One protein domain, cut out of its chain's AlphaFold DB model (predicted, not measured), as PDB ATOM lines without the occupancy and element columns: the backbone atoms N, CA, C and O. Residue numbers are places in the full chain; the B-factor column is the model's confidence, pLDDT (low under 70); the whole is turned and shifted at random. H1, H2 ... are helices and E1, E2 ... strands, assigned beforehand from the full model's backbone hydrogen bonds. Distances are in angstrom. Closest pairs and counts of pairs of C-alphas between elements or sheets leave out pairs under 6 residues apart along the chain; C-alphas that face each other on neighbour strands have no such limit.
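AT A GLANCE: This is residues 22 to 178 of the 446 residues of an uncharacterized protein of Bacteroides reticulotermitis JCM 10512 (UniProt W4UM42). A long, twisted sheet of four strands, E4 E3 E6 E10, is covered on part of one face by a smaller sheet, E5 E1 E11, as a sandwich only partly face to face. The hairpin of E7 and E8 packs on the edge strand E4, and the link of residues 143 to 157 lies at one end of the longest axis. The 157 printed residues hold one named helix and eleven named strands, in the order H1 E1 E2 E3 E4 E5 E6 E7 E8 E9 E10 E11, and the class is mostly strand. The larger sheet is all antiparallel and the smaller is mixed. The whole is compact, with a radius of gyration of the C-alphas of 16.1 A and spans of 48 by 37 by 24 A.

HOW THE PARTS SIT: In the larger sheet, E3, residues 57 to 67, and E6, residues 97 to 109, are antiparallel inner strands, with N 62 and O 104 2.8 A apart. E4, residues 74 to 82, forms a hairpin with E3, with N 61 and O 80 at 2.8 A. E10, residues 158 to 167, is the other edge strand, antiparallel to E6, with N 101 and O 163 at 2.8 A. E6 bends by 50 degrees at residue 106 and E10 by 50 degrees at residue 164. In the smaller sheet, E1, residues 34 to 39, is parallel to E11, residues 172 to 177, with N 37 and O 174 at 2.8 A, and antiparallel to E5, residues 90 to 92, with N 36 and O 90 at 2.9 A. The two sheets make a sandwich, two sheets face to face, their facing parts 8.8 A centre to centre and their strands at 40 degrees. The closest C-alphas of E10 and E11 are those of Ala 161 and Leu 176, 6.2 A apart. E7, residues 114 to 119, and E8, residues 122 to 127, form a hairpin, with N 117 and O 124 at 2.9 A; the closest C-alphas of E8 and E4, Tyr 124 and Glu 78, are 5.9 A apart. E2, residues 45 to 47, and E9, residues 140 to 142, pair with no named strand; in short pairings outside the named strands, residues 45 to 47 of E2 are antiparallel to residues 50 to 51, and residues 141 to 142 of E9 are antiparallel to residues 132 to 133. H1, residues 22 to 26, only grazes the smaller sheet with residues 24 to 26; its O i to N i+4 pair is within hydrogen-bond range.

IN THESE COORDINATES: E6 is 36.5 A long, E3 32.8 A, E10 27.8 A and E4 24.4 A. C-alpha 57 begins E3 at (3.072, -27.509, -20.790), and C-alpha 177 ends E11 at (4.443, -49.766, -18.583).

THE WHOLE: The C-alphas of Glu 30 and Glu 146, 51.2 A apart, are the two farthest apart. The printed part has no cut. The links E8 to E9 and E9 to E10 are long. The pLDDT is under 70 at residues 22 to 31, 42 to 51 and 85 to 86.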
ATOM      1  N   GLU A  22      17.297 -50.833 -27.561       46.28
ATOM      2  CA  GLU A  22      17.761 -52.217 -27.708       46.28
ATOM      3  C   GLU A  22      19.261 -52.357 -27.419       46.28
ATOM      4  O   GLU A  22      19.662 -53.323 -26.772       46.28
ATOM      5  N   GLU A  23      20.100 -51.400 -27.830       43.75
ATOM      6  CA  GLU A  23      21.547 -51.456 -27.562       43.75
ATOM      7  C   GLU A  23      21.883 -51.322 -26.066       43.75
ATOM      8  O   GLU A  23      22.670 -52.119 -25.558       43.75
ATOM      9  N   VAL A  24      21.246 -50.402 -25.323       52.19
ATOM     10  CA  VAL A  24      21.472 -50.229 -23.869       52.19
ATOM     11  C   VAL A  24      20.914 -51.405 -23.064       52.19
ATOM     12  O   VAL A  24      21.520 -51.828 -22.079       52.19
ATOM     13  N   MET A  25      19.786 -51.987 -23.489       52.53
ATOM     14  CA  MET A  25      19.235 -53.187 -22.852       52.53
ATOM     15  C   MET A  25      20.162 -54.407 -23.011       52.53
ATOM     16  O   MET A  25      20.174 -55.272 -22.138       52.53
ATOM     17  N   ASN A  26      20.974 -54.445 -24.075       48.59
ATOM     18  CA  ASN A  26      21.885 -55.547 -24.392       48.59
ATOM     19  C   ASN A  26      23.336 -55.357 -23.889       48.59
ATOM     20  O   ASN A  26      24.085 -56.331 -23.869       48.59
ATOM     21  N   SER A  27      23.761 -54.158 -23.460       52.41
ATOM     22  CA  SER A  27      25.171 -53.859 -23.118       52.41
ATOM     23  C   SER A  27      25.494 -53.764 -21.611       52.41
ATOM     24  O   SER A  27      26.460 -53.108 -21.222       52.41
ATOM     25  N   MET A  28      24.698 -54.383 -20.734       53.22
ATOM     26  CA  MET A  28      24.763 -54.191 -19.268       53.22
ATOM     27  C   MET A  28      25.789 -55.063 -18.508       53.22
ATOM     28  O   MET A  28      25.874 -54.956 -17.287       53.22
ATOM     29  N   GLU A  29      26.590 -55.905 -19.172       48.50
ATOM     30  CA  GLU A  29      27.489 -56.844 -18.467       48.50
ATOM     31  C   GLU A  29      28.652 -56.173 -17.701       48.50
ATOM     32  O   GLU A  29      29.174 -56.774 -16.762       48.50
ATOM     33  N   GLU A  30      29.017 -54.920 -18.011       50.88
ATOM     34  CA  GLU A  30      30.100 -54.187 -17.318       50.88
ATOM     35  C   GLU A  30      29.627 -53.006 -16.443       50.88
ATOM     36  O   GLU A  30      30.418 -52.445 -15.679       50.88
ATOM     37  N   ASN A  31      28.347 -52.622 -16.501       61.44
ATOM     38  CA  ASN A  31      27.813 -51.467 -15.771       61.44
ATOM     39  C   ASN A  31      27.038 -51.932 -14.525       61.44
ATOM     40  O   ASN A  31      26.193 -52.808 -14.634       61.44
ATOM     41  N   LYS A  32      27.301 -51.375 -13.330       75.06
ATOM     42  CA  LYS A  32      26.596 -51.741 -12.074       75.06
ATOM     43  C   LYS A  32      25.291 -50.964 -11.835       75.06
ATOM     44  O   LYS A  32      24.621 -51.210 -10.825       75.06
ATOM     45  N   ARG A  33      24.946 -50.034 -12.731       86.00
ATOM     46  CA  ARG A  33      23.833 -49.079 -12.597       86.00
ATOM     47  C   ARG A  33      22.460 -49.702 -12.846       86.00
ATOM     48  O   ARG A  33      22.326 -50.763 -13.455       86.00
ATOM     49  N   VAL A  34      21.435 -49.017 -12.355       90.94
ATOM     50  CA  VAL A  34      20.030 -49.266 -12.682       90.94
ATOM     51  C   VAL A  34      19.630 -48.327 -13.816       90.94
ATOM     52  O   VAL A  34      19.988 -47.152 -13.786       90.94
ATOM     53  N   CYS A  35      18.899 -48.847 -14.800       92.00
ATOM     54  CA  CYS A  35      18.326 -48.078 -15.899       92.00
ATOM     55  C   CYS A  35      16.821 -48.369 -16.002       92.00
ATOM     56  O   CYS A  35      16.430 -49.526 -16.192       92.00
ATOM     57  N   ILE A  36      15.980 -47.345 -15.847       92.00
ATOM     58  CA  ILE A  36      14.517 -47.462 -15.904       92.00
ATOM     59  C   ILE A  36      13.972 -46.676 -17.100       92.00
ATOM     60  O   ILE A  36      14.208 -45.477 -17.226       92.00
ATOM     61  N   PHE A  37      13.197 -47.348 -17.950       88.00
ATOM     62  CA  PHE A  37      12.503 -46.753 -19.091       88.00
ATOM     63  C   PHE A  37      11.010 -46.606 -18.797       88.00
ATOM     64  O   PHE A  37      10.365 -47.570 -18.381       88.00
ATOM     65  N   ALA A  38      10.459 -45.425 -19.069       88.12
ATOM     66  CA  ALA A  38       9.021 -45.174 -19.048       88.12
ATOM     67  C   ALA A  38       8.389 -45.563 -20.397       88.12
ATOM     68  O   ALA A  38       8.867 -45.138 -21.452       88.12
ATOM     69  N   ASP A  39       7.324 -46.362 -20.362       84.12
ATOM     70  CA  ASP A  39       6.555 -46.796 -21.530       84.12
ATOM     71  C   ASP A  39       5.088 -46.385 -21.384       84.12
ATOM     72  O   ASP A  39       4.373 -46.907 -20.530       84.12
ATOM     73  N   PHE A  40       4.657 -45.404 -22.172       80.81
ATOM     74  CA  PHE A  40       3.334 -44.788 -22.052       80.81
ATOM     75  C   PHE A  40       2.281 -45.545 -22.870       80.81
ATOM     76  O   PHE A  40       2.627 -46.155 -23.884       80.81
ATOM     77  N   PRO A  41       0.997 -45.488 -22.470       71.62
ATOM     78  CA  PRO A  41      -0.073 -46.102 -23.246       71.62
ATOM     79  C   PRO A  41      -0.183 -45.452 -24.635       71.62
ATOM     80  O   PRO A  41       0.054 -44.252 -24.795       71.62
ATOM     81  N   GLU A  42      -0.540 -46.244 -25.653       64.25
ATOM     82  CA  GLU A  42      -0.532 -45.794 -27.056       64.25
ATOM     83  C   GLU A  42      -1.452 -44.592 -27.308       64.25
ATOM     84  O   GLU A  42      -1.152 -43.760 -28.155       64.25
ATOM     85  N   ASP A  43      -2.553 -44.475 -26.565       61.00
ATOM     86  CA  ASP A  43      -3.511 -43.374 -26.689       61.00
ATOM     87  C   ASP A  43      -3.041 -42.063 -26.032       61.00
ATOM     88  O   ASP A  43      -3.595 -41.004 -26.315       61.00
ATOM     89  N   ALA A  44      -2.003 -42.109 -25.191       56.88
ATOM     90  CA  ALA A  44      -1.275 -40.925 -24.738       56.88
ATOM     91  C   ALA A  44      -0.227 -40.464 -25.768       56.88
ATOM     92  O   ALA A  44       0.339 -39.373 -25.655       56.88
ATOM     93  N   ALA A  45       0.048 -41.290 -26.780       53.75
ATOM     94  CA  ALA A  45       1.144 -41.103 -27.706       53.75
ATOM     95  C   ALA A  45       0.655 -40.636 -29.090       53.75
ATOM     96  O   ALA A  45      -0.275 -41.180 -29.674       53.75
ATOM     97  N   THR A  46       1.313 -39.629 -29.669       49.03
ATOM     98  CA  THR A  46       1.110 -39.226 -31.072       49.03
ATOM     99  C   THR A  46       1.768 -40.227 -32.036       49.03
ATOM    100  O   THR A  46       1.351 -40.359 -33.182       49.03
ATOM    101  N   THR A  47       2.804 -40.941 -31.568       39.59
ATOM    102  CA  THR A  47       3.461 -42.103 -32.207       39.59
ATOM    103  C   THR A  47       4.055 -43.009 -31.116       39.59
ATOM    104  O   THR A  47       4.227 -42.544 -29.995       39.59
ATOM    105  N   ARG A  48       4.485 -44.250 -31.421       37.53
ATOM    106  CA  ARG A  48       5.123 -45.203 -30.465       37.53
ATOM    107  C   ARG A  48       6.301 -44.656 -29.622       37.53
ATOM    108  O   ARG A  48       6.788 -45.361 -28.744       37.53
ATOM    109  N   ALA A  49       6.804 -43.450 -29.892       38.00
ATOM    110  CA  ALA A  49       7.920 -42.830 -29.173       38.00
ATOM    111  C   ALA A  49       7.654 -41.393 -28.676       38.00
ATOM    112  O   ALA A  49       8.565 -40.796 -28.099       38.00
ATOM    113  N   GLN A  50       6.466 -40.822 -28.904       54.44
ATOM    114  CA  GLN A  50       6.203 -39.405 -28.643       54.44
ATOM    115  C   GLN A  50       4.837 -39.199 -27.999       54.44
ATOM    116  O   GLN A  50       3.828 -39.617 -28.557       54.44
ATOM    117  N   ILE A  51       4.820 -38.512 -26.860       64.06
ATOM    118  CA  ILE A  51       3.607 -38.126 -26.129       64.06
ATOM    119  C   ILE A  51       3.108 -36.791 -26.678       64.06
ATOM    120  O   ILE A  51       3.918 -35.936 -27.051       64.06
ATOM    121  N   ASN A  52       1.788 -36.620 -26.753       70.75
ATOM    122  CA  ASN A  52       1.209 -35.337 -27.135       70.75
ATOM    123  C   ASN A  52       1.331 -34.360 -25.957       70.75
ATOM    124  O   ASN A  52       0.704 -34.568 -24.922       70.75
ATOM    125  N   ILE A  53       2.152 -33.322 -26.102       81.12
ATOM    126  CA  ILE A  53       2.382 -32.307 -25.067       81.12
ATOM    127  C   ILE A  53       1.927 -30.966 -25.633       81.12
ATOM    128  O   ILE A  53       2.400 -30.539 -26.690       81.12
ATOM    129  N   ASP A  54       0.991 -30.315 -24.944       85.19
ATOM    130  CA  ASP A  54       0.529 -28.985 -25.329       85.19
ATOM    131  C   ASP A  54       1.671 -27.962 -25.232       85.19
ATOM    132  O   ASP A  54       2.508 -28.026 -24.335       85.19
ATOM    133  N   ALA A  55       1.695 -26.976 -26.133       87.56
ATOM    134  CA  ALA A  55       2.752 -25.965 -26.181       87.56
ATOM    135  C   ALA A  55       2.860 -25.106 -24.906       87.56
ATOM    136  O   ALA A  55       3.862 -24.409 -24.728       87.56
ATOM    137  N   THR A  56       1.842 -25.118 -24.047       91.12
ATOM    138  CA  THR A  56       1.816 -24.427 -22.752       91.12
ATOM    139  C   THR A  56       2.365 -25.269 -21.593       91.12
ATOM    140  O   THR A  56       2.548 -24.735 -20.500       91.12
ATOM    141  N   HIS A  57       2.675 -26.549 -21.822       93.81
ATOM    142  CA  HIS A  57       3.072 -27.509 -20.790       93.81
ATOM    143  C   HIS A  57       4.370 -28.246 -21.136       93.81
ATOM    144  O   HIS A  57       4.879 -28.205 -22.257       93.81
ATOM    145  N   LYS A  58       4.903 -28.950 -20.139       93.81
ATOM    146  CA  LYS A  58       5.895 -30.017 -20.301       93.81
ATOM    147  C   LYS A  58       5.435 -31.247 -19.528       93.81
ATOM    148  O   LYS A  58       4.716 -31.119 -18.538       93.81
ATOM    149  N   LEU A  59       5.853 -32.425 -19.974       93.12
ATOM    150  CA  LEU A  59       5.595 -33.667 -19.255       93.12
ATOM    151  C   LEU A  59       6.728 -33.914 -18.266       93.12
ATOM    152  O   LEU A  59       7.882 -34.053 -18.678       93.12
ATOM    153  N   ARG A  60       6.395 -33.979 -16.981       96.19
ATOM    154  CA  ARG A  60       7.292 -34.375 -15.901       96.19
ATOM    155  C   ARG A  60       7.147 -35.869 -15.635       96.19
ATOM    156  O   ARG A  60       6.042 -36.392 -15.656       96.19
ATOM    157  N   CYS A  61       8.256 -36.535 -15.336       96.44
ATOM    158  CA  CYS A  61       8.304 -37.881 -14.786       96.44
ATOM    159  C   CYS A  61       9.115 -37.865 -13.487       96.44
ATOM    160  O   CYS A  61      10.213 -37.314 -13.445       96.44
ATOM    161  N   ILE A  62       8.589 -38.512 -12.456       98.06
ATOM    162  CA  ILE A  62       9.158 -38.616 -11.115       98.06
ATOM    163  C   ILE A  62       9.378 -40.094 -10.829       98.06
ATOM    164  O   ILE A  62       8.421 -40.868 -10.840       98.06
ATOM    165  N   LEU A  63      10.621 -40.479 -10.554       97.94
ATOM    166  CA  LEU A  63      10.972 -41.806 -10.067       97.94
ATOM    167  C   LEU A  63      11.305 -41.725  -8.578       97.94
ATOM    168  O   LEU A  63      12.158 -40.937  -8.185       97.94
ATOM    169  N   GLU A  64      10.699 -42.587  -7.767       98.12
ATOM    170  CA  GLU A  64      11.126 -42.868  -6.396       98.12
ATOM    171  C   GLU A  64      11.536 -44.331  -6.243       98.12
ATOM    172  O   GLU A  64      10.901 -45.235  -6.789       98.12
ATOM    173  N   VAL A  65      12.571 -44.580  -5.442       97.44
ATOM    174  CA  VAL A  65      13.017 -45.926  -5.078       97.44
ATOM    175  C   VAL A  65      13.041 -46.052  -3.564       97.44
ATOM    176  O   VAL A  65      13.742 -45.310  -2.875       97.44
ATOM    177  N   TRP A  66      12.301 -47.034  -3.062       97.44
ATOM    178  CA  TRP A  66      12.116 -47.309  -1.642       97.44
ATOM    179  C   TRP A  66      12.675 -48.683  -1.283       97.44
ATOM    180  O   TRP A  66      12.512 -49.636  -2.044       97.44
ATOM    181  N   THR A  67      13.308 -48.821  -0.120       96.12
ATOM    182  CA  THR A  67      13.673 -50.146   0.416       96.12
ATOM    183  C   THR A  67      12.422 -50.949   0.792       96.12
ATOM    184  O   THR A  67      11.412 -50.385   1.206       96.12
ATOM    185  N   LYS A  68      12.484 -52.284   0.686       92.62
ATOM    186  CA  LYS A  68      11.388 -53.196   1.093       92.62
ATOM    187  C   LYS A  68      11.487 -53.711   2.536       92.62
ATOM    188  O   LYS A  68      10.809 -54.669   2.905       92.62
ATOM    189  N   GLU A  69      12.358 -53.123   3.351       83.50
ATOM    190  CA  GLU A  69      12.558 -53.543   4.740       83.50
ATOM    191  C   GLU A  69      11.345 -53.203   5.627       83.50
ATOM    192  O   GLU A  69      10.433 -52.488   5.222       83.50
ATOM    193  N   MET A  70      11.339 -53.693   6.874       78.12
ATOM    194  CA  MET A  70      10.252 -53.448   7.841       78.12
ATOM    195  C   MET A  70       9.974 -51.951   8.080       78.12
ATOM    196  O   MET A  70       8.861 -51.589   8.456       78.12
ATOM    197  N   SER A  71      10.974 -51.098   7.855       86.19
ATOM    198  CA  SER A  71      10.832 -49.645   7.786       86.19
ATOM    199  C   SER A  71      11.325 -49.180   6.413       86.19
ATOM    200  O   SER A  71      12.533 -48.975   6.260       86.19
ATOM    201  N   PRO A  72      10.434 -49.046   5.414       92.38
ATOM    202  CA  PRO A  72      10.798 -48.526   4.101       92.38
ATOM    203  C   PRO A  72      11.426 -47.137   4.215       92.38
ATOM    204  O   PRO A  72      10.965 -46.311   5.002       92.38
ATOM    205  N   ALA A  73      12.471 -46.887   3.434       94.62
ATOM    206  CA  ALA A  73      13.155 -45.602   3.360       94.62
ATOM    207  C   ALA A  73      13.382 -45.215   1.900       94.62
ATOM    208  O   ALA A  73      13.733 -46.077   1.082       94.62
ATOM    209  N   LEU A  74      13.206 -43.930   1.585       96.56
ATOM    210  CA  LEU A  74      13.531 -43.388   0.272       96.56
ATOM    211  C   LEU A  74      15.052 -43.420   0.088       96.56
ATOM    212  O   LEU A  74      15.800 -42.857   0.885       96.56
ATOM    213  N   VAL A  75      15.524 -44.090  -0.960       96.31
ATOM    214  CA  VAL A  75      16.965 -44.203  -1.257       96.31
ATOM    215  C   VAL A  75      17.371 -43.481  -2.529       96.31
ATOM    216  O   VAL A  75      18.549 -43.170  -2.707       96.31
ATOM    217  N   HIS A  76      16.414 -43.208  -3.411       96.88
ATOM    218  CA  HIS A  76      16.642 -42.453  -4.629       96.88
ATOM    219  C   HIS A  76      15.348 -41.769  -5.068       96.88
ATOM    220  O   HIS A  76      14.274 -42.365  -4.988       96.88
ATOM    221  N   ARG A  77      15.472 -40.529  -5.541       97.69
ATOM    222  CA  ARG A  77      14.415 -39.788  -6.219       97.69
ATOM    223  C   ARG A  77      15.034 -38.962  -7.336       97.69
ATOM    224  O   ARG A  77      16.087 -38.360  -7.133       97.69
ATOM    225  N   GLU A  78      14.381 -38.942  -8.486       95.81
ATOM    226  CA  GLU A  78      14.792 -38.164  -9.653       95.81
ATOM    227  C   GLU A  78      13.546 -37.634 -10.368       95.81
ATOM    228  O   GLU A  78      12.572 -38.367 -10.548       95.81
ATOM    229  N   GLU A  79      13.576 -36.364 -10.773       96.31
ATOM    230  CA  GLU A  79      12.538 -35.747 -11.598       96.31
ATOM    231  C   GLU A  79      13.144 -35.292 -12.926       96.31
ATOM    232  O   GLU A  79      14.174 -34.617 -12.960       96.31
ATOM    233  N   VAL A  80      12.486 -35.636 -14.027       94.06
ATOM    234  CA  VAL A  80      12.841 -35.189 -15.378       94.06
ATOM    235  C   VAL A  80      11.623 -34.552 -16.025       94.06
ATOM    236  O   VAL A  80      10.506 -34.993 -15.788       94.06
ATOM    237  N   ALA A  81      11.815 -33.533 -16.862       93.06
ATOM    238  CA  ALA A  81      10.721 -32.924 -17.610       93.06
ATOM    239  C   ALA A  81      11.117 -32.657 -19.065       93.06
ATOM    240  O   ALA A  81      12.240 -32.226 -19.335       93.06
ATOM    241  N   VAL A  82      10.201 -32.908 -20.005       89.38
ATOM    242  CA  VAL A  82      10.424 -32.714 -21.447       89.38
ATOM    243  C   VAL A  82       9.290 -31.910 -22.080       89.38
ATOM    244  O   VAL A  82       8.118 -32.128 -21.785       89.38
ATOM    245  N   GLU A  83       9.632 -30.991 -22.981       84.88
ATOM    246  CA  GLU A  83       8.646 -30.212 -23.752       84.88
ATOM    247  C   GLU A  83       8.133 -30.974 -24.985       84.88
ATOM    248  O   GLU A  83       7.038 -30.720 -25.472       84.88
ATOM    249  N   ALA A  84       8.940 -31.893 -25.521       72.12
ATOM    250  CA  ALA A  84       8.606 -32.744 -26.658       72.12
ATOM    251  C   ALA A  84       9.592 -33.920 -26.752       72.12
ATOM    252  O   ALA A  84      10.709 -33.855 -26.233       72.12
ATOM    253  N   GLY A  85       9.211 -34.963 -27.490       65.44
ATOM    254  CA  GLY A  85      10.071 -36.114 -27.779       65.44
ATOM    255  C   GLY A  85       9.909 -37.264 -26.784       65.44
ATOM    256  O   GLY A  85       8.856 -37.429 -26.171       65.44
ATOM    257  N   SER A  86      10.941 -38.099 -26.675       67.56
ATOM    258  CA  SER A  86      10.955 -39.264 -25.790       67.56
ATOM    259  C   SER A  86      11.501 -38.910 -24.410       67.56
ATOM    260  O   SER A  86      12.514 -38.217 -24.311       67.56
ATOM    261  N   ILE A  87      10.898 -39.471 -23.364       78.81
ATOM    262  CA  ILE A  87      11.422 -39.383 -21.998       78.81
ATOM    263  C   ILE A  87      12.779 -40.106 -21.919       78.81
ATOM    264  O   ILE A  87      12.868 -41.258 -22.363       78.81
ATOM    265  N   PRO A  88      13.844 -39.455 -21.409       83.38
ATOM    266  CA  PRO A  88      15.127 -40.117 -21.199       83.38
ATOM    267  C   PRO A  88      15.000 -41.219 -20.134       83.38
ATOM    268  O   PRO A  88      14.153 -41.113 -19.246       83.38
ATOM    269  N   PRO A  89      15.814 -42.287 -20.197       87.44
ATOM    270  CA  PRO A  89      15.840 -43.272 -19.126       87.44
ATOM    271  C   PRO A  89      16.369 -42.657 -17.826       87.44
ATOM    272  O   PRO A  89      17.270 -41.819 -17.854       87.44
ATOM    273  N   PHE A  90      15.862 -43.140 -16.695       92.06
ATOM    274  CA  PHE A  90      16.432 -42.849 -15.381       92.06
ATOM    275  C   PHE A  90      17.641 -43.747 -15.156       92.06
ATOM    276  O   PHE A  90      17.519 -44.973 -15.236       92.06
ATOM    277  N   GLU A  91      18.797 -43.158 -14.863       92.50
ATOM    278  CA  GLU A  91      20.045 -43.890 -14.654       92.50
ATOM    279  C   GLU A  91      20.691 -43.527 -13.319       92.50
ATOM    280  O   GLU A  91      21.194 -42.420 -13.129       92.50
ATOM    281  N   PHE A  92      20.793 -44.496 -12.413       92.81
ATOM    282  CA  PHE A  92      21.295 -44.245 -11.063       92.81
ATOM    283  C   PHE A  92      22.033 -45.445 -10.469       92.81
ATOM    284  O   PHE A  92      21.916 -46.587 -10.924       92.81
ATOM    285  N   ASP A  93      22.836 -45.168  -9.444       91.81
ATOM    286  CA  ASP A  93      23.518 -46.193  -8.664       91.81
ATOM    287  C   ASP A  93      22.591 -46.733  -7.575       91.81
ATOM    288  O   ASP A  93      21.965 -45.976  -6.834       91.81
ATOM    289  N   LEU A  94      22.548 -48.057  -7.436       92.75
ATOM    290  CA  LEU A  94      21.790 -48.726  -6.386       92.75
ATOM    291  C   LEU A  94      22.588 -49.919  -5.864       92.75
ATOM    292  O   LEU A  94      23.158 -50.692  -6.640       92.75
ATOM    293  N   LYS A  95      22.638 -50.066  -4.538       92.12
ATOM    294  CA  LYS A  95      23.260 -51.233  -3.898       92.12
ATOM    295  C   LYS A  95      22.425 -52.487  -4.164       92.12
ATOM    296  O   LYS A  95      21.262 -52.401  -4.548       92.12
ATOM    297  N   ALA A  96      23.028 -53.656  -3.957       92.38
ATOM    298  CA  ALA A  96      22.274 -54.899  -3.969       92.38
ATOM    299  C   ALA A  96      21.218 -54.892  -2.849       92.38
ATOM    300  O   ALA A  96      21.506 -54.459  -1.729       92.38
ATOM    301  N   GLY A  97      20.010 -55.357  -3.158       93.56
ATOM    302  CA  GLY A  97      18.869 -55.318  -2.249       93.56
ATOM    303  C   GLY A  97      17.524 -55.443  -2.963       93.56
ATOM    304  O   GLY A  97      17.458 -55.526  -4.193       93.56
ATOM    305  N   ASP A  98      16.460 -55.437  -2.164       95.62
ATOM    306  CA  ASP A  98      15.073 -55.487  -2.624       95.62
ATOM    307  C   ASP A  98      14.403 -54.117  -2.447       95.62
ATOM    308  O   ASP A  98      14.428 -53.524  -1.360       95.62
ATOM    309  N   TYR A  99      13.781 -53.629  -3.518       96.69
ATOM    310  CA  TYR A  99      13.254 -52.272  -3.616       96.69
ATOM    311  C   TYR A  99      11.863 -52.233  -4.257       96.69
ATOM    312  O   TYR A  99      11.491 -53.125  -5.018       96.69
ATOM    313  N   ASN A 100      11.122 -51.163  -3.984       97.00
ATOM    314  CA  ASN A 100       9.954 -50.749  -4.755       97.00
ATOM    315  C   ASN A 100      10.325 -49.503  -5.559       97.00
ATOM    316  O   ASN A 100      10.767 -48.510  -4.983       97.00
ATOM    317  N   CYS A 101      10.147 -49.557  -6.874       97.31
ATOM    318  CA  CYS A 101      10.270 -48.406  -7.761       97.31
ATOM    319  C   CYS A 101       8.871 -47.875  -8.063       97.31
ATOM    320  O   CYS A 101       8.018 -48.640  -8.514       97.31
ATOM    321  N   LEU A 102       8.648 -46.587  -7.827       98.31
ATOM    322  CA  LEU A 102       7.393 -45.887  -8.083       98.31
ATOM    323  C   LEU A 102       7.652 -44.828  -9.144       98.31
ATOM    324  O   LEU A 102       8.593 -44.051  -9.011       98.31
ATOM    325  N   LEU A 103       6.830 -44.801 -10.185       98.25
ATOM    326  CA  LEU A 103       6.927 -43.821 -11.254       98.25
ATOM    327  C   LEU A 103       5.600 -43.072 -11.365       98.25
ATOM    328  O   LEU A 103       4.544 -43.701 -11.435       98.25
ATOM    329  N   TRP A 104       5.670 -41.749 -11.411       98.44
ATOM    330  CA  TRP A 104       4.546 -40.858 -11.687       98.44
ATOM    331  C   TRP A 104       4.909 -39.936 -12.845       98.44
ATOM    332  O   TRP A 104       6.041 -39.466 -12.913       98.44
ATOM    333  N   ALA A 105       3.975 -39.680 -13.750       96.00
ATOM    334  CA  ALA A 105       4.160 -38.728 -14.832       96.00
ATOM    335  C   ALA A 105       2.930 -37.838 -14.984       96.00
ATOM    336  O   ALA A 105       1.821 -38.353 -15.072       96.00
ATOM    337  N   ASP A 106       3.128 -36.528 -15.039       96.69
ATOM    338  CA  ASP A 106       2.067 -35.529 -15.134       96.69
ATOM    339  C   ASP A 106       2.514 -34.291 -15.912       96.69
ATOM    340  O   ASP A 106       3.703 -34.063 -16.152       96.69
ATOM    341  N   PHE A 107       1.546 -33.487 -16.343       95.06
ATOM    342  CA  PHE A 107       1.841 -32.216 -16.990       95.06
ATOM    343  C   PHE A 107       2.006 -31.104 -15.957       95.06
ATOM    344  O   PHE A 107       1.217 -30.950 -15.022       95.06
ATOM    345  N   ILE A 108       3.029 -30.288 -16.176       96.69
ATOM    346  CA  ILE A 108       3.312 -29.073 -15.414       96.69
ATOM    347  C   ILE A 108       3.442 -27.895 -16.377       96.69
ATOM    348  O   ILE A 108       3.589 -28.089 -17.590       96.69
ATOM    349  N   GLU A 109       3.405 -26.670 -15.850       96.19
ATOM    350  CA  GLU A 109       3.591 -25.477 -16.676       96.19
ATOM    351  C   GLU A 109       4.917 -25.563 -17.439       96.19
ATOM    352  O   GLU A 109       5.938 -26.024 -16.911       96.19
ATOM    353  N   ARG A 110       4.923 -25.089 -18.690       94.75
ATOM    354  CA  ARG A 110       6.132 -25.081 -19.526       94.75
ATOM    355  C   ARG A 110       7.327 -24.473 -18.789       94.75
ATOM    356  O   ARG A 110       8.396 -25.083 -18.704       94.75
ATOM    357  N   ASP A 111       7.103 -23.318 -18.173       94.94
ATOM    358  CA  ASP A 111       8.139 -22.538 -17.499       94.94
ATOM    359  C   ASP A 111       8.296 -22.890 -16.006       94.94
ATOM    360  O   ASP A 111       9.033 -22.199 -15.303       94.94
ATOM    361  N   ALA A 112       7.663 -23.977 -15.529       95.75
ATOM    362  CA  ALA A 112       7.734 -24.421 -14.134       95.75
ATOM    363  C   ALA A 112       9.188 -24.510 -13.657       95.75
ATOM    364  O   ALA A 112      10.017 -25.191 -14.286       95.75
ATOM    365  N   SER A 113       9.487 -23.816 -12.558       94.31
ATOM    366  CA  SER A 113      10.845 -23.732 -12.031       94.31
ATOM    367  C   SER A 113      11.259 -25.038 -11.346       94.31
ATOM    368  O   SER A 113      10.415 -25.793 -10.867       94.31
ATOM    369  N   ALA A 114      12.563 -25.325 -11.341       95.75
ATOM    370  CA  ALA A 114      13.143 -26.449 -10.612       95.75
ATOM    371  C   ALA A 114      13.977 -25.925  -9.442       95.75
ATOM    372  O   ALA A 114      14.720 -24.947  -9.590       95.75
ATOM    373  N   THR A 115      13.848 -26.566  -8.285       96.31
ATOM    374  CA  THR A 115      14.601 -26.215  -7.078       96.31
ATOM    375  C   THR A 115      15.213 -27.445  -6.432       96.31
ATOM    376  O   THR A 115      14.576 -28.488  -6.317       96.31
ATOM    377  N   SER A 116      16.448 -27.308  -5.955       97.00
ATOM    378  CA  SER A 116      17.119 -28.370  -5.214       97.00
ATOM    379  C   SER A 116      16.508 -28.523  -3.822       97.00
ATOM    380  O   SER A 116      16.516 -27.578  -3.026       97.00
ATOM    381  N   VAL A 117      16.003 -29.716  -3.514       95.88
ATOM    382  CA  VAL A 117      15.386 -30.052  -2.225       95.88
ATOM    383  C   VAL A 117      16.022 -31.305  -1.635       95.88
ATOM    384  O   VAL A 117      16.517 -32.168  -2.357       95.88
ATOM    385  N   THR A 118      16.000 -31.421  -0.305       94.38
ATOM    386  CA  THR A 118      16.427 -32.633   0.405       94.38
ATOM    387  C   THR A 118      15.262 -33.180   1.221       94.38
ATOM    388  O   THR A 118      14.809 -32.525   2.159       94.38
ATOM    389  N   SER A 119      14.818 -34.393   0.898       89.81
ATOM    390  CA  SER A 119      13.770 -35.125   1.619       89.81
ATOM    391  C   SER A 119      14.292 -36.498   2.027       89.81
ATOM    392  O   SER A 119      14.954 -37.164   1.237       89.81
ATOM    393  N   GLU A 120      14.079 -36.898   3.283       87.81
ATOM    394  CA  GLU A 120      14.556 -38.179   3.845       87.81
ATOM    395  C   GLU A 120      16.057 -38.481   3.612       87.81
ATOM    396  O   GLU A 120      16.494 -39.627   3.595       87.81
ATOM    397  N   GLY A 121      16.883 -37.440   3.461       90.06
ATOM    398  CA  GLY A 121      18.318 -37.577   3.185       90.06
ATOM    399  C   GLY A 121      18.676 -37.774   1.705       90.06
ATOM    400  O   GLY A 121      19.861 -37.857   1.383       90.06
ATOM    401  N   VAL A 122      17.691 -37.780   0.808       95.00
ATOM    402  CA  VAL A 122      17.864 -37.793  -0.650       95.00
ATOM    403  C   VAL A 122      17.731 -36.370  -1.186       95.00
ATOM    404  O   VAL A 122      16.796 -35.657  -0.834       95.00
ATOM    405  N   THR A 123      18.683 -35.943  -2.019       95.88
ATOM    406  CA  THR A 123      18.666 -34.620  -2.665       95.88
ATOM    407  C   THR A 123      18.357 -34.766  -4.146       95.88
ATOM    408  O   THR A 123      18.982 -35.594  -4.809       95.88
ATOM    409  N   TYR A 124      17.413 -33.975  -4.644       95.12
ATOM    410  CA  TYR A 124      16.943 -34.002  -6.029       95.12
ATOM    411  C   TYR A 124      16.446 -32.615  -6.452       95.12
ATOM    412  O   TYR A 124      16.192 -31.750  -5.612       95.12
ATOM    413  N   GLU A 125      16.320 -32.401  -7.760       96.50
ATOM    414  CA  GLU A 125      15.642 -31.225  -8.305       96.50
ATOM    415  C   GLU A 125      14.135 -31.482  -8.324       96.50
ATOM    416  O   GLU A 125      13.686 -32.498  -8.847       96.50
ATOM    417  N   HIS A 126      13.369 -30.567  -7.740       97.00
ATOM    418  CA  HIS A 126      11.917 -30.624  -7.653       97.00
ATOM    419  C   HIS A 126      11.292 -29.528  -8.504       97.00
ATOM    420  O   HIS A 126      11.609 -28.346  -8.320       97.00
ATOM    421  N   PHE A 127      10.410 -29.920  -9.420       97.44
ATOM    422  CA  PHE A 127       9.664 -28.982 -10.252       97.44
ATOM    423  C   PHE A 127       8.416 -28.458  -9.537       97.44
ATOM    424  O   PHE A 127       7.749 -29.195  -8.817       97.44
ATOM    425  N   GLU A 128       8.066 -27.198  -9.793       97.00
ATOM    426  CA  GLU A 128       6.818 -26.606  -9.310       97.00
ATOM    427  C   GLU A 128       5.584 -27.430  -9.707       97.00
ATOM    428  O   GLU A 128       5.371 -27.777 -10.868       97.00
ATOM    429  N   GLU A 129       4.750 -27.704  -8.708       96.31
ATOM    430  CA  GLU A 129       3.518 -28.474  -8.858       96.31
ATOM    431  C   GLU A 129       2.397 -27.659  -9.520       96.31
ATOM    432  O   GLU A 129       2.145 -26.519  -9.110       96.31
ATOM    433  N   LEU A 130       1.644 -28.278 -10.435       96.56
ATOM    434  CA  LEU A 130       0.472 -27.670 -11.083       96.56
ATOM    435  C   LEU A 130      -0.848 -28.310 -10.617       96.56
ATOM    436  O   LEU A 130      -1.599 -27.694  -9.860       96.56
ATOM    437  N   TYR A 131      -1.121 -29.552 -11.032       97.56
ATOM    438  CA  TYR A 131      -2.386 -30.238 -10.729       97.56
ATOM    439  C   TYR A 131      -2.347 -31.068  -9.441       97.56
ATOM    440  O   TYR A 131      -3.336 -31.113  -8.701       97.56
ATOM    441  N   TYR A 132      -1.196 -31.674  -9.148       98.25
ATOM    442  CA  TYR A 132      -1.025 -32.656  -8.082       98.25
ATOM    443  C   TYR A 132       0.114 -32.261  -7.140       98.25
ATOM    444  O   TYR A 132       1.108 -31.700  -7.574       98.25
ATOM    445  N   ASP A 133      -0.032 -32.547  -5.849       97.75
ATOM    446  CA  ASP A 133       1.071 -32.596  -4.892       97.75
ATOM    447  C   ASP A 133       1.733 -33.973  -4.998       97.75
ATOM    448  O   ASP A 133       1.083 -35.000  -4.769       97.75
ATOM    449  N   THR A 134       3.016 -33.984  -5.360       97.69
ATOM    450  CA  THR A 134       3.822 -35.185  -5.601       97.69
ATOM    451  C   THR A 134       5.011 -35.291  -4.641       97.69
ATOM    452  O   THR A 134       5.974 -36.016  -4.916       97.69
ATOM    453  N   ASN A 135       4.954 -34.626  -3.479       94.88
ATOM    454  CA  ASN A 135       6.018 -34.670  -2.465       94.88
ATOM    455  C   ASN A 135       6.345 -36.098  -1.984       94.88
ATOM    456  O   ASN A 135       7.446 -36.352  -1.500       94.88
ATOM    457  N   ASN A 136       5.393 -37.025  -2.108       95.00
ATOM    458  CA  ASN A 136       5.558 -38.446  -1.818       95.00
ATOM    459  C   ASN A 136       4.673 -39.261  -2.771       95.00
ATOM    460  O   ASN A 136       3.449 -39.125  -2.723       95.00
ATOM    461  N   LEU A 137       5.247 -40.142  -3.601       98.19
ATOM    462  CA  LEU A 137       4.447 -40.912  -4.567       98.19
ATOM    463  C   LEU A 137       3.554 -41.983  -3.916       98.19
ATOM    464  O   LEU A 137       2.610 -42.475  -4.532       98.19
ATOM    465  N   GLN A 138       3.767 -42.320  -2.645       96.75
ATOM    466  CA  GLN A 138       2.823 -43.144  -1.881       96.75
ATOM    467  C   GLN A 138       1.577 -42.353  -1.439       96.75
ATOM    468  O   GLN A 138       0.634 -42.943  -0.911       96.75
ATOM    469  N   ASN A 139       1.556 -41.033  -1.642       96.81
ATOM    470  CA  ASN A 139       0.446 -40.158  -1.286       96.81
ATOM    471  C   ASN A 139       0.359 -38.944  -2.231       96.81
ATOM    472  O   ASN A 139       0.420 -37.798  -1.783       96.81
ATOM    473  N   VAL A 140       0.216 -39.201  -3.535       98.56
ATOM    474  CA  VAL A 140      -0.080 -38.148  -4.516       98.56
ATOM    475  C   VAL A 140      -1.466 -37.588  -4.211       98.56
ATOM    476  O   VAL A 140      -2.390 -38.360  -3.957       98.56
ATOM    477  N   SER A 141      -1.648 -36.269  -4.223       98.06
ATOM    478  CA  SER A 141      -2.957 -35.666  -3.931       98.06
ATOM    479  C   SER A 141      -3.298 -34.499  -4.846       98.06
ATOM    480  O   SER A 141      -2.419 -33.867  -5.414       98.06
ATOM    481  N   ILE A 142      -4.588 -34.220  -5.016       98.38
ATOM    482  CA  ILE A 142      -5.067 -33.070  -5.786       98.38
ATOM    483  C   ILE A 142      -4.629 -31.787  -5.071       98.38
ATOM    484  O   ILE A 142      -4.905 -31.606  -3.883       98.38
ATOM    485  N   LYS A 143      -3.952 -30.887  -5.794       95.44
ATOM    486  CA  LYS A 143      -3.374 -29.665  -5.215       95.44
ATOM    487  C   LYS A 143      -4.424 -28.599  -4.891       95.44
ATOM    488  O   LYS A 143      -4.275 -27.850  -3.924       95.44
ATOM    489  N   HIS A 144      -5.476 -28.509  -5.697       93.56
ATOM    490  CA  HIS A 144      -6.547 -27.532  -5.520       93.56
ATOM    491  C   HIS A 144      -7.607 -28.021  -4.527       93.56
ATOM    492  O   HIS A 144      -8.083 -29.151  -4.608       93.56
ATOM    493  N   ALA A 145      -8.016 -27.139  -3.610       91.56
ATOM    494  CA  ALA A 145      -8.924 -27.463  -2.506       91.56
ATOM    495  C   ALA A 145     -10.339 -27.886  -2.943       91.56
ATOM    496  O   ALA A 145     -11.068 -28.472  -2.148       91.56
ATOM    497  N   GLU A 146     -10.724 -27.583  -4.181       94.62
ATOM    498  CA  GLU A 146     -12.034 -27.922  -4.745       94.62
ATOM    499  C   GLU A 146     -11.913 -28.768  -6.022       94.62
ATOM    500  O   GLU A 146     -12.896 -28.931  -6.737       94.62
ATOM    501  N   ALA A 147     -10.716 -29.290  -6.335       95.75
ATOM    502  CA  ALA A 147     -10.431 -30.051  -7.561       95.75
ATOM    503  C   ALA A 147     -10.920 -29.381  -8.869       95.75
ATOM    504  O   ALA A 147     -11.119 -30.051  -9.882       95.75
ATOM    505  N   ASP A 148     -11.110 -28.059  -8.856       93.38
ATOM    506  CA  ASP A 148     -11.654 -27.248  -9.949       93.38
ATOM    507  C   ASP A 148     -10.744 -27.274 -11.184       93.38
ATOM    508  O   ASP A 148     -11.204 -27.244 -12.322       93.38
ATOM    509  N   ASN A 149      -9.442 -27.440 -10.960       91.56
ATOM    510  CA  ASN A 149      -8.431 -27.586 -11.999       91.56
ATOM    511  C   ASN A 149      -8.471 -28.935 -12.747       91.56
ATOM    512  O   ASN A 149      -7.716 -29.108 -13.701       91.56
ATOM    513  N   LEU A 150      -9.321 -29.887 -12.345       96.75
ATOM    514  CA  LEU A 150      -9.467 -31.185 -13.016       96.75
ATOM    515  C   LEU A 150     -10.671 -31.248 -13.966       96.75
ATOM    516  O   LEU A 150     -10.988 -32.324 -14.479       96.75
ATOM    517  N   PHE A 151     -11.375 -30.133 -14.166       97.44
ATOM    518  CA  PHE A 151     -12.538 -30.055 -15.043       97.44
ATOM    519  C   PHE A 151     -12.203 -29.433 -16.396       97.44
ATOM    520  O   PHE A 151     -11.415 -28.496 -16.481       97.44
ATOM    521  N   ASP A 152     -12.858 -29.929 -17.450       95.00
ATOM    522  CA  ASP A 152     -12.821 -29.347 -18.801       95.00
ATOM    523  C   ASP A 152     -11.407 -29.106 -19.363       95.00
ATOM    524  O   ASP A 152     -11.179 -28.200 -20.165       95.00
ATOM    525  N   THR A 153     -10.454 -29.952 -18.970       92.25
ATOM    526  CA  THR A 153      -9.078 -29.929 -19.458       92.25
ATOM    527  C   THR A 153      -8.504 -31.340 -19.511       92.25
ATOM    528  O   THR A 153      -8.731 -32.141 -18.610       92.25
ATOM    529  N   ASP A 154      -7.732 -31.626 -20.560       89.75
ATOM    530  CA  ASP A 154      -6.945 -32.861 -20.680       89.75
ATOM    531  C   ASP A 154      -5.514 -32.682 -20.152       89.75
ATOM    532  O   ASP A 154      -4.754 -33.640 -20.046       89.75
ATOM    533  N   LEU A 155      -5.149 -31.454 -19.774       91.38
ATOM    534  CA  LEU A 155      -3.826 -31.116 -19.251       91.38
ATOM    535  C   LEU A 155      -3.610 -31.637 -17.827       91.38
ATOM    536  O   LEU A 155      -2.484 -31.649 -17.353       91.38
ATOM    537  N   CYS A 156      -4.663 -32.091 -17.147       93.75
ATOM    538  CA  CYS A 156      -4.549 -32.736 -15.844       93.75
ATOM    539  C   CYS A 156      -4.331 -34.256 -15.934       93.75
ATOM    540  O   CYS A 156      -4.257 -34.908 -14.891       93.75
ATOM    541  N   ASP A 157      -4.233 -34.841 -17.135       92.19
ATOM    542  CA  ASP A 157      -3.958 -36.274 -17.278       92.19
ATOM    543  C   ASP A 157      -2.599 -36.639 -16.651       92.19
ATOM    544  O   ASP A 157      -1.671 -35.829 -16.569       92.19
ATOM    545  N   ALA A 158      -2.493 -37.870 -16.169       95.06
ATOM    546  CA  ALA A 158      -1.302 -38.374 -15.504       95.06
ATOM    547  C   ALA A 158      -1.228 -39.894 -15.615       95.06
ATOM    548  O   ALA A 158      -2.202 -40.587 -15.921       95.06
ATOM    549  N   PHE A 159      -0.049 -40.419 -15.326       95.00
ATOM    550  CA  PHE A 159       0.272 -41.820 -15.499       95.00
ATOM    551  C   PHE A 159       1.110 -42.312 -14.332       95.00
ATOM    552  O   PHE A 159       1.910 -41.573 -13.761       95.00
ATOM    553  N   PHE A 160       0.957 -43.584 -13.993       96.88
ATOM    554  CA  PHE A 160       1.728 -44.201 -12.927       96.88
ATOM    555  C   PHE A 160       2.202 -45.596 -13.318       96.88
ATOM    556  O   PHE A 160       1.595 -46.272 -14.150       96.88
ATOM    557  N   ALA A 161       3.279 -46.036 -12.679       96.06
ATOM    558  CA  ALA A 161       3.718 -47.420 -12.687       96.06
ATOM    559  C   ALA A 161       4.390 -47.760 -11.357       96.06
ATOM    560  O   ALA A 161       4.919 -46.892 -10.662       96.06
ATOM    561  N   GLN A 162       4.412 -49.047 -11.033       95.38
ATOM    562  CA  GLN A 162       5.201 -49.571  -9.927       95.38
ATOM    563  C   GLN A 162       5.924 -50.843 -10.364       95.38
ATOM    564  O   GLN A 162       5.439 -51.580 -11.227       95.38
ATOM    565  N   LEU A 163       7.096 -51.081  -9.783       93.81
ATOM    566  CA  LEU A 163       7.872 -52.293 -10.002       93.81
ATOM    567  C   LEU A 163       8.579 -52.713  -8.715       93.81
ATOM    568  O   LEU A 163       9.365 -51.952  -8.150       93.81
ATOM    569  N   GLU A 164       8.405 -53.972  -8.321       94.56
ATOM    570  CA  GLU A 164       9.316 -54.606  -7.374       94.56
ATOM    571  C   GLU A 164      10.657 -54.899  -8.060       94.56
ATOM    572  O   GLU A 164      10.743 -55.672  -9.020       94.56
ATOM    573  N   LEU A 165      11.722 -54.271  -7.569       93.19
ATOM    574  CA  LEU A 165      13.061 -54.371  -8.125       93.19
ATOM    575  C   LEU A 165      13.967 -55.153  -7.176       93.19
ATOM    576  O   LEU A 165      14.312 -54.679  -6.096       93.19
ATOM    577  N   LYS A 166      14.430 -56.317  -7.629       93.56
ATOM    578  CA  LYS A 166      15.547 -57.024  -7.003       93.56
ATOM    579  C   LYS A 166      16.850 -56.660  -7.708       93.56
ATOM    580  O   LYS A 166      17.032 -56.996  -8.880       93.56
ATOM    581  N   LYS A 167      17.747 -55.972  -7.001       91.81
ATOM    582  CA  LYS A 167      19.066 -55.568  -7.500       91.81
ATOM    583  C   LYS A 167      20.137 -56.510  -6.960       91.81
ATOM    584  O   LYS A 167      20.295 -56.652  -5.752       91.81
ATOM    585  N   GLU A 168      20.900 -57.108  -7.867       89.56
ATOM    586  CA  GLU A 168      22.109 -57.881  -7.559       89.56
ATOM    587  C   GLU A 168      23.364 -57.016  -7.826       89.56
ATOM    588  O   GLU A 168      23.258 -55.819  -8.096       89.56
ATOM    589  N   GLU A 169      24.571 -57.584  -7.773       85.75
ATOM    590  CA  GLU A 169      25.823 -56.837  -8.019       85.75
ATOM    591  C   GLU A 169      25.937 -56.246  -9.439       85.75
ATOM    592  O   GLU A 169      26.517 -55.172  -9.616       85.75
ATOM    593  N   ASN A 170      25.361 -56.916 -10.440       84.75
ATOM    594  CA  ASN A 170      25.384 -56.483 -11.841       84.75
ATOM    595  C   ASN A 170      24.333 -55.396 -12.110       84.75
ATOM    596  O   ASN A 170      23.373 -55.248 -11.348       84.75
ATOM    597  N   GLY A 171      24.501 -54.629 -13.188       84.94
ATOM    598  CA  GLY A 171      23.503 -53.656 -13.628       84.94
ATOM    599  C   GLY A 171      22.185 -54.304 -14.027       84.94
ATOM    600  O   GLY A 171      22.105 -55.505 -14.289       84.94
ATOM    601  N   ILE A 172      21.127 -53.497 -14.046       87.69
ATOM    602  CA  ILE A 172      19.788 -53.953 -14.416       87.69
ATOM    603  C   ILE A 172      19.066 -52.887 -15.232       87.69
ATOM    604  O   ILE A 172      19.081 -51.708 -14.887       87.69
ATOM    605  N   SER A 173      18.426 -53.326 -16.312       89.25
ATOM    606  CA  SER A 173      17.571 -52.501 -17.161       89.25
ATOM    607  C   SER A 173      16.127 -52.988 -17.056       89.25
ATOM    608  O   SER A 173      15.877 -54.199 -17.098       89.25
ATOM    609  N   LYS A 174      15.177 -52.067 -16.872       86.94
ATOM    610  CA  LYS A 174      13.743 -52.371 -16.780       86.94
ATOM    611  C   LYS A 174      12.916 -51.338 -17.526       86.94
ATOM    612  O   LYS A 174      13.189 -50.147 -17.464       86.94
ATOM    613  N   GLN A 175      11.862 -51.814 -18.173       84.94
ATOM    614  CA  GLN A 175      10.823 -50.980 -18.758       84.94
ATOM    615  C   GLN A 175       9.577 -51.060 -17.872       84.94
ATOM    616  O   GLN A 175       9.144 -52.157 -17.516       84.94
ATOM    617  N   LEU A 176       9.027 -49.906 -17.498       87.19
ATOM    618  CA  LEU A 176       7.786 -49.783 -16.742       87.19
ATOM    619  C   LEU A 176       6.693 -49.315 -17.696       87.19
ATOM    620  O   LEU A 176       6.779 -48.210 -18.225       87.19
ATOM    621  N   LYS A 177       5.672 -50.153 -17.887       86.50
ATOM    622  CA  LYS A 177       4.443 -49.766 -18.583       86.50
ATOM    623  C   LYS A 177       3.600 -48.905 -17.652       86.50
ATOM    624  O   LYS A 177       3.208 -49.376 -16.585       86.50
ATOM    625  N   LEU A 178       3.352 -47.662 -18.044       88.94
ATOM    626  CA  LEU A 178       2.512 -46.748 -17.293       88.94
ATOM    627  C   LEU A 178       1.037 -46.946 -17.647       88.94
ATOM    628  O   LEU A 178       0.687 -47.275 -18.779       88.94
TER     629      LEU A 178